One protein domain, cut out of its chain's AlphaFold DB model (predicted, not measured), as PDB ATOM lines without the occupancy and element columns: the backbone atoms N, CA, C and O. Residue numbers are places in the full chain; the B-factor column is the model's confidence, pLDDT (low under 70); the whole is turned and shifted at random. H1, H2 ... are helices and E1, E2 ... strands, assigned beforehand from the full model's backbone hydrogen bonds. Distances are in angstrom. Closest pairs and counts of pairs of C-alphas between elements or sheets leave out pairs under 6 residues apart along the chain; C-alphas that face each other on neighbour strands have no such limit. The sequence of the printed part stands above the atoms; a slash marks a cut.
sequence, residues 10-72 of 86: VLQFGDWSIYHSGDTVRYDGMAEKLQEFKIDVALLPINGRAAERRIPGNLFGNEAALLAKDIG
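AT A GLANCE: This is residues 10 to 72 of the 86 residues of an uncharacterized protein of Acidobacteria bacterium (UniProt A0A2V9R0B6). A narrow sheet of three short strands runs along one side of a small body, and two helices, H1 and H2, run along the other side, so that seen end-on the sheet and the two helices make a rough triangle. The turn of the hairpin E1 and E2 lies at one end of the long axis, and a loop of residues 49 to 56 reaches out at the other. The printed part has 63 residues, with three named strands and two named helices in the order E1 E2 H1 E3 H2; under half of the residues are in these elements, and the class is mixed, helices and strands. The sheet is mixed, in the order E1 E2 E3. The whole is only just compact, close to loose, with a radius of gyration of the C-alphas of 12.4 A and spans of 43 by 20 by 15 A.

IN THESE COORDINATES: E2, residues 16 to 20, is the longest strand, 13.3 A from first to last C-alpha. E1, residues 10 to 13, begins at C-alpha 10 at (225.236, 232.374, 266.996). E3, residues 41 to 43, measures 6.7 A. H1 covers residues 30 to 35, 8.8 A, from C-alpha 30 at (221.022, 243.609, 261.751). H2, residues 61 to 70, is 14.2 A long and ends at C-alpha 70 at (224.042, 240.927, 253.234).

HOW THE PARTS SIT: E2 is the inner strand, and E1 and E3 are the edge strands. E1 and E2 form an antiparallel hairpin, at 157 degrees between directions, with N 11 and O 18 within hydrogen-bond range at 2.8 A. E2 and E3 are parallel, at 15 degrees, with N 19 and O 41 within hydrogen-bond range at 2.8 A and N 43 and O 19 at 2.8 A. E2, H1 and E3 make a strand-helix-strand unit, two parallel neighbour strands with a helix between them in the chain, and its crossover is right-handed. H2 is on the sheet but only grazes it, with residues 64 to 68; the closest C-alphas of E3 and H2 are those of Ala 42 and Ala 68, 6.7 A apart. H1 is not on the sheet. H1 and H2 only just touch, with 3 pairs of C-alphas within 8 A, the closest being Ala 31 and Asp 70 at 5.9 A. They run the same way at a steep tilt of 45 degrees. E1 is apart from H1. In H1 and H2 every O i to N i+4 pair is within hydrogen-bond range.

THE WHOLE: The two C-alphas farthest apart are those of Gly 14 and Glu 52, at 43.2 A. The printed part has no cut. The link from E3 to H2, residues 44 to 60, is long. The mean pLDDT of the printed part is 87.5, and residue 51 and residues 53 to 56 are under 70.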
ATOM      1  N   VAL A  10     224.105 232.804 267.814       94.94
ATOM      2  CA  VAL A  10     225.236 232.374 266.996       94.94
ATOM      3  C   VAL A  10     225.936 231.250 267.749       94.94
ATOM      4  O   VAL A  10     226.309 231.417 268.909       94.94
ATOM      5  N   LEU A  11     226.097 230.105 267.095       95.12
ATOM      6  CA  LEU A  11     226.868 228.976 267.594       95.12
ATOM      7  C   LEU A  11     228.163 228.891 266.798       95.12
ATOM      8  O   LEU A  11     228.119 228.832 265.572       95.12
ATOM      9  N   GLN A  12     229.297 228.867 267.492       94.88
ATOM     10  CA  GLN A  12     230.618 228.702 266.888       94.88
ATOM     11  C   GLN A  12     231.249 227.413 267.407       94.88
ATOM     12  O   GLN A  12     231.295 227.186 268.618       94.88
ATOM     13  N   PHE A  13     231.701 226.559 266.494       92.31
ATOM     14  CA  PHE A  13     232.341 225.289 266.820       92.31
ATOM     15  C   PHE A  13     233.340 224.899 265.727       92.31
ATOM     16  O   PHE A  13     232.986 224.731 264.561       92.31
ATOM     17  N   GLY A  14     234.612 224.749 266.108       92.94
ATOM     18  CA  GLY A  14     235.695 224.619 265.130       92.94
ATOM     19  C   GLY A  14     235.692 225.804 264.160       92.94
ATOM     20  O   GLY A  14     235.559 226.946 264.592       92.94
ATOM     21  N   ASP A  15     235.772 225.511 262.863       90.50
ATOM     22  CA  ASP A  15     235.729 226.516 261.794       90.50
ATOM     23  C   ASP A  15     234.301 226.897 261.360       90.50
ATOM     24  O   ASP A  15     234.140 227.661 260.414       90.50
ATOM     25  N   TRP A  16     233.266 226.351 262.012       90.19
ATOM     26  CA  TRP A  16     231.870 226.570 261.637       90.19
ATOM     27  C   TRP A  16     231.182 227.597 262.526       90.19
ATOM     28  O   TRP A  16     231.297 227.576 263.756       90.19
ATOM     29  N   SER A  17     230.357 228.423 261.891       93.12
ATOM     30  CA  SER A  17     229.463 229.370 262.544       93.12
ATOM     31  C   SER A  17     228.030 229.245 262.009       93.12
ATOM     32  O   SER A  17     227.762 229.308 260.807       93.12
ATOM     33  N   ILE A  18     227.073 229.051 262.918       93.00
ATOM     34  CA  ILE A  18     225.651 228.917 262.587       93.00
ATOM     35  C   ILE A  18     224.864 230.015 263.286       93.00
ATOM     36  O   ILE A  18     224.936 230.154 264.506       93.00
ATOM     37  N   TYR A  19     224.061 230.749 262.525       93.62
ATOM     38  CA  TYR A  19     223.093 231.700 263.051       93.62
ATOM     39  C   TYR A  19     221.683 231.111 263.021       93.62
ATOM     40  O   TYR A  19     221.198 230.689 261.974       93.62
ATOM     41  N   HIS A  20     221.007 231.121 264.166       93.12
ATOM     42  CA  HIS A  20     219.589 230.805 264.290       93.12
ATOM     43  C   HIS A  20     218.853 232.047 264.785       93.12
ATOM     44  O   HIS A  20     219.032 232.457 265.932       93.12
ATOM     45  N   SER A  21     218.004 232.645 263.950       90.25
ATOM     46  CA  SER A  21     217.356 233.916 264.296       90.25
ATOM     47  C   SER A  21     216.237 233.782 265.329       90.25
ATOM     48  O   SER A  21     215.900 234.761 265.985       90.25
ATOM     49  N   GLY A  22     215.652 232.585 265.456       88.88
ATOM     50  CA  GLY A  22     214.326 232.447 266.062       88.88
ATOM     51  C   GLY A  22     213.276 233.123 265.176       88.88
ATOM     52  O   GLY A  22     213.523 233.327 263.984       88.88
ATOM     53  N   ASP A  23     212.141 233.507 265.757       86.25
ATOM     54  CA  ASP A  23     211.204 234.415 265.088       86.25
ATOM     55  C   ASP A  23     211.847 235.795 264.926       86.25
ATOM     56  O   ASP A  23     212.491 236.319 265.839       86.25
ATOM     57  N   THR A  24     211.745 236.368 263.730       88.00
ATOM     58  CA  THR A  24     212.545 237.538 263.358       88.00
ATOM     59  C   THR A  24     211.937 238.302 262.194       88.00
ATOM     60  O   THR A  24     211.689 237.745 261.126       88.00
ATOM     61  N   VAL A  25     211.840 239.619 262.371       89.38
ATOM     62  CA  VAL A  25     211.772 240.592 261.279       89.38
ATOM     63  C   VAL A  25     213.147 241.204 261.057       89.38
ATOM     64  O   VAL A  25     213.936 241.354 261.992       89.38
ATOM     65  N   ARG A  26     213.425 241.608 259.818       88.69
ATOM     66  CA  ARG A  26     214.634 242.364 259.509       88.69
ATOM     67  C   ARG A  26     214.539 243.751 260.149       88.69
ATOM     68  O   ARG A  26     213.484 244.379 260.089       88.69
ATOM     69  N   TYR A  27     215.638 244.217 260.736       88.75
ATOM     70  CA  TYR A  27     215.764 245.557 261.311       88.75
ATOM     71  C   TYR A  27     217.081 246.216 260.877       88.75
ATOM     72  O   TYR A  27     218.008 245.535 260.428       88.75
ATOM     73  N   ASP A  28     217.153 247.539 261.003       91.50
ATOM     74  CA  ASP A  28     218.323 248.327 260.609       91.50
ATOM     75  C   ASP A  28     219.536 248.003 261.495       91.50
ATOM     76  O   ASP A  28     219.425 247.960 262.721       91.50
ATOM     77  N   GLY A  29     220.704 247.763 260.894       91.19
ATOM     78  CA  GLY A  29     221.913 247.360 261.626       91.19
ATOM     79  C   GLY A  29     222.033 245.851 261.880       91.19
ATOM     80  O   GLY A  29     223.034 245.391 262.435       91.19
ATOM     81  N   MET A  30     221.017 245.055 261.516       92.19
ATOM     82  CA  MET A  30     221.022 243.609 261.751       92.19
ATOM     83  C   MET A  30     222.126 242.897 260.967       92.19
ATOM     84  O   MET A  30     222.781 242.008 261.508       92.19
ATOM     85  N   ALA A  31     222.313 243.258 259.696       92.44
ATOM     86  CA  ALA A  31     223.283 242.591 258.834       92.44
ATOM     87  C   ALA A  31     224.712 242.924 259.271       92.44
ATOM     88  O   ALA A  31     225.528 242.025 259.429       92.44
ATOM     89  N   GLU A  32     224.970 244.196 259.561       92.56
ATOM     90  CA  GLU A  32     226.245 244.730 260.033       92.56
ATOM     91  C   GLU A  32     226.695 244.016 261.310       92.56
ATOM     92  O   GLU A  32     227.817 243.525 261.388       92.56
ATOM     93  N   LYS A  33     225.780 243.849 262.272       92.19
ATOM     94  CA  LYS A  33     226.051 243.103 263.505       92.19
ATOM     95  C   LYS A  33     226.355 241.625 263.245       92.19
ATOM     96  O   LYS A  33     227.176 241.028 263.931       92.19
ATOM     97  N   LEU A  34     225.655 241.001 262.298       92.94
ATOM     98  CA  LEU A  34     225.801 239.574 262.002       92.94
ATOM     99  C   LEU A  34     227.062 239.258 261.179       92.94
ATOM    100  O   LEU A  34     227.626 238.175 261.338       92.94
ATOM    101  N   GLN A  35     227.538 240.200 260.359       90.88
ATOM    102  CA  GLN A  35     228.784 240.074 259.591       90.88
ATOM    103  C   GLN A  35     230.004 239.833 260.492       90.88
ATOM    104  O   GLN A  35     230.911 239.095 260.103       90.88
ATOM    105  N   GLU A  36     230.015 240.384 261.712       90.75
ATOM    106  CA  GLU A  36     231.103 240.201 262.686       90.75
ATOM    107  C   GLU A  36     231.360 238.722 263.030       90.75
ATOM    108  O   GLU A  36     232.481 238.342 263.374       90.75
ATOM    109  N   PHE A  37     230.341 237.868 262.895       91.50
ATOM    110  CA  PHE A  37     230.407 236.458 263.279       91.50
ATOM    111  C   PHE A  37     230.820 235.509 262.150       91.50
ATOM    112  O   PHE A  37     230.972 234.320 262.423       91.50
ATOM    113  N   LYS A  38     231.000 236.009 260.915       89.75
ATOM    114  CA  LYS A  38     231.386 235.220 259.726       89.75
ATOM    115  C   LYS A  38     230.495 233.993 259.468       89.75
ATOM    116  O   LYS A  38     231.002 232.931 259.138       89.75
ATOM    117  N   ILE A  39     229.181 234.170 259.613       90.56
ATOM    118  CA  ILE A  39     228.163 233.106 259.584       90.56
ATOM    119  C   ILE A  39     228.272 232.242 258.321       90.56
ATOM    120  O   ILE A  39     228.013 232.735 257.227       90.56
ATOM    121  N   ASP A  40     228.526 230.943 258.476       88.81
ATOM    122  CA  ASP A  40     228.543 229.969 257.376       88.81
ATOM    123  C   ASP A  40     227.134 229.508 256.992       88.81
ATOM    124  O   ASP A  40     226.833 229.296 255.816       88.81
ATOM    125  N   VAL A  41     226.261 229.344 257.991       89.88
ATOM    126  CA  VAL A  41     224.881 228.873 257.811       89.88
ATOM    127  C   VAL A  41     223.919 229.751 258.606       89.88
ATOM    128  O   VAL A  41     224.043 229.876 259.820       89.88
ATOM    129  N   ALA A  42     222.906 230.308 257.937       91.62
ATOM    130  CA  ALA A  42     221.826 231.056 258.578       91.62
ATOM    131  C   ALA A  42     220.485 230.314 258.466       91.62
ATOM    132  O   ALA A  42     220.022 230.002 257.367       91.62
ATOM    133  N   LEU A  43     219.844 230.074 259.609       91.62
ATOM    134  CA  LEU A  43     218.509 229.499 259.737       91.62
ATOM    135  C   LEU A  43     217.514 230.637 259.978       91.62
ATOM    136  O   LEU A  43     217.435 231.181 261.080       91.62
ATOM    137  N   LEU A  44     216.796 231.009 258.915       90.44
ATOM    138  CA  LEU A  44     215.894 232.160 258.879       90.44
ATOM    139  C   LEU A  44     214.436 231.710 258.668       90.44
ATOM    140  O   LEU A  44     214.186 230.895 257.772       90.44
ATOM    141  N   PRO A  45     213.460 232.241 259.427       88.31
ATOM    142  CA  PRO A  45     212.052 231.949 259.210       88.31
ATOM    143  C   PRO A  45     211.557 232.683 257.960       88.31
ATOM    144  O   PRO A  45     211.798 233.875 257.810       88.31
ATOM    145  N   ILE A  46     210.851 231.986 257.069       88.88
ATOM    146  CA  ILE A  46     210.379 232.544 255.782       88.88
ATOM    147  C   ILE A  46     208.853 232.545 255.630       88.88
ATOM    148  O   ILE A  46     208.328 232.781 254.543       88.88
ATOM    149  N   ASN A  47     208.126 232.227 256.700       84.69
ATOM    150  CA  ASN A  47     206.665 232.119 256.687       84.69
ATOM    151  C   ASN A  47     205.954 233.472 256.517       84.69
ATOM    152  O   ASN A  47     204.727 233.495 256.412       84.69
ATOM    153  N   GLY A  48     206.704 234.577 256.461       84.31
ATOM    154  CA  GLY A  48     206.167 235.917 256.317       84.31
ATOM    155  C   GLY A  48     205.383 236.379 257.540       84.31
ATOM    156  O   GLY A  48     205.108 235.639 258.487       84.31
ATOM    157  N   ARG A  49     205.003 237.649 257.500       82.50
ATOM    158  CA  ARG A  49     204.081 238.268 258.453       82.50
ATOM    159  C   ARG A  49     202.682 238.290 257.844       82.50
ATOM    160  O   ARG A  49     202.527 238.687 256.692       82.50
ATOM    161  N   ALA A  50     201.682 237.857 258.607       75.75
ATOM    162  CA  ALA A  50     200.285 237.818 258.175       75.75
ATOM    163  C   ALA A  50     199.386 238.185 259.359       75.75
ATOM    164  O   ALA A  50     199.178 237.371 260.268       75.75
ATOM    165  N   ALA A  51     198.866 239.417 259.354       68.25
ATOM    166  CA  ALA A  51     198.057 239.957 260.447       68.25
ATOM    167  C   ALA A  51     196.789 239.113 260.673       68.25
ATOM    168  O   ALA A  51     196.454 238.754 261.800       68.25
ATOM    169  N   GLU A  52     196.161 238.690 259.581       74.75
ATOM    170  CA  GLU A  52     194.994 237.811 259.508       74.75
ATOM    171  C   GLU A  52     195.220 236.409 260.097       74.75
ATOM    172  O   GLU A  52     194.270 235.779 260.554       74.75
ATOM    173  N   ARG A  53     196.468 235.925 260.149       63.19
ATOM    174  CA  ARG A  53     196.826 234.628 260.758       63.19
ATOM    175  C   ARG A  53     197.446 234.778 262.149       63.19
ATOM    176  O   ARG A  53     197.877 233.784 262.724       63.19
ATOM    177  N   ARG A  54     197.501 236.008 262.682       64.56
ATOM    178  CA  ARG A  54     198.186 236.369 263.938       64.56
ATOM    179  C   ARG A  54     199.660 235.944 263.968       64.56
ATOM    180  O   ARG A  54     200.194 235.673 265.038       64.56
ATOM    181  N   ILE A  55     200.318 235.906 262.806       62.84
ATOM    182  CA  ILE A  55     201.751 235.616 262.695       62.84
ATOM    183  C   ILE A  55     202.497 236.951 262.842       62.84
ATOM    184  O   ILE A  55     202.441 237.759 261.906       62.84
ATOM    185  N   PRO A  56     203.160 237.224 263.984       62.31
ATOM    186  CA  PRO A  56     203.510 238.595 264.358       62.31
ATOM    187  C   PRO A  56     204.627 239.234 263.528       62.31
ATOM    188  O   PRO A  56     204.682 240.460 263.467       62.31
ATOM    189  N   GLY A  57     205.517 238.460 262.891       72.75
ATOM    190  CA  GLY A  57     206.654 239.089 262.217       72.75
ATOM    191  C   GLY A  57     207.810 238.177 261.840       72.75
ATOM    192  O   GLY A  57     208.886 238.342 262.396       72.75
ATOM    193  N   ASN A  58     207.626 237.277 260.874       88.06
ATOM    194  CA  ASN A  58     208.759 236.590 260.251       88.06
ATOM    195  C   ASN A  58     209.104 237.195 258.888       88.06
ATOM    196  O   ASN A  58     208.291 237.908 258.284       88.06
ATOM    197  N   LEU A  59     210.321 236.923 258.414       89.62
ATOM    198  CA  LEU A  59     210.791 237.374 257.108       89.62
ATOM    199  C   LEU A  59     209.935 236.755 256.000       89.62
ATOM    200  O   LEU A  59     209.481 235.610 256.090       89.62
ATOM    201  N   PHE A  60     209.750 237.498 254.917       90.19
ATOM    202  CA  PHE A  60     209.396 236.898 253.636       90.19
ATOM    203  C   PHE A  60     210.627 236.235 253.002       90.19
ATOM    204  O   PHE A  60     211.768 236.589 253.303       90.19
ATOM    205  N   GLY A  61     210.418 235.283 252.088       88.69
ATOM    206  CA  GLY A  61     211.521 234.555 251.450       88.69
ATOM    207  C   GLY A  61     212.558 235.466 250.772       88.69
ATOM    208  O   GLY A  61     213.756 235.216 250.871       88.69
ATOM    209  N   ASN A  62     212.119 236.564 250.151       91.62
ATOM    210  CA  ASN A  62     213.007 237.576 249.575       91.62
ATOM    211  C   ASN A  62     213.780 238.366 250.648       91.62
ATOM    212  O   ASN A  62     214.966 238.622 250.467       91.62
ATOM    213  N   GLU A  63     213.145 238.726 251.766       92.69
ATOM    214  CA  GLU A  63     213.805 239.417 252.884       92.69
ATOM    215  C   GLU A  63     214.876 238.525 253.531       92.69
ATOM    216  O   GLU A  63     215.972 239.001 253.827       92.69
ATOM    217  N   ALA A  64     214.593 237.227 253.683       91.44
ATOM    218  CA  ALA A  64     215.550 236.241 254.174       91.44
ATOM    219  C   ALA A  64     216.722 236.028 253.209       91.44
ATOM    220  O   ALA A  64     217.870 235.996 253.645       91.44
ATOM    221  N   ALA A  65     216.459 235.936 251.901       90.25
ATOM    222  CA  ALA A  65     217.513 235.815 250.895       90.25
ATOM    223  C   ALA A  65     218.421 237.055 250.860       90.25
ATOM    224  O   ALA A  65     219.642 236.923 250.786       90.25
ATOM    225  N   LEU A  66     217.836 238.253 250.958       92.19
ATOM    226  CA  LEU A  66     218.597 239.498 251.054       92.19
ATOM    227  C   LEU A  66     219.427 239.539 252.337       92.19
ATOM    228  O   LEU A  66     220.611 239.833 252.266       92.19
ATOM    229  N   LEU A  67     218.851 239.190 253.493       92.06
ATOM    230  CA  LEU A  67     219.606 239.153 254.746       92.06
ATOM    231  C   LEU A  67     220.775 238.162 254.667       92.06
ATOM    232  O   LEU A  67     221.883 238.516 255.048       92.06
ATOM    233  N   ALA A  68     220.554 236.958 254.131       90.12
ATOM    234  CA  ALA A  68     221.607 235.955 253.952       90.12
ATOM    235  C   ALA A  68     222.738 236.447 253.033       90.12
ATOM    236  O   ALA A  68     223.910 236.205 253.308       90.12
ATOM    237  N   LYS A  69     222.398 237.174 251.963       88.94
ATOM    238  CA  LYS A  69     223.387 237.819 251.096       88.94
ATOM    239  C   LYS A  69     224.163 238.901 251.851       88.94
ATOM    240  O   LYS A  69     225.389 238.930 251.789       88.94
ATOM    241  N   ASP A  70     223.456 239.763 252.573       91.75
ATOM    242  CA  ASP A  70     224.042 240.927 253.234       91.75
ATOM    243  C   ASP A  70     224.960 240.536 254.397       91.75
ATOM    244  O   ASP A  70     225.953 241.214 254.618       91.75
ATOM    245  N   ILE A  71     224.722 239.419 255.094       90.00
ATOM    246  CA  ILE A  71     225.628 238.924 256.154       90.00
ATOM    247  C   ILE A  71     226.936 238.301 255.627       90.00
ATOM    248  O   ILE A  71     227.719 237.778 256.415       90.00
ATOM    249  N   GLY A  72     227.195 238.381 254.317       79.25
ATOM    250  CA  GLY A  72     228.424 237.888 253.685       79.25
ATOM    251  C   GLY A  72     228.254 236.556 252.963       79.25
ATOM    252  O   GLY A  72     229.235 235.844 252.743       79.25
TER     253      GLY A  72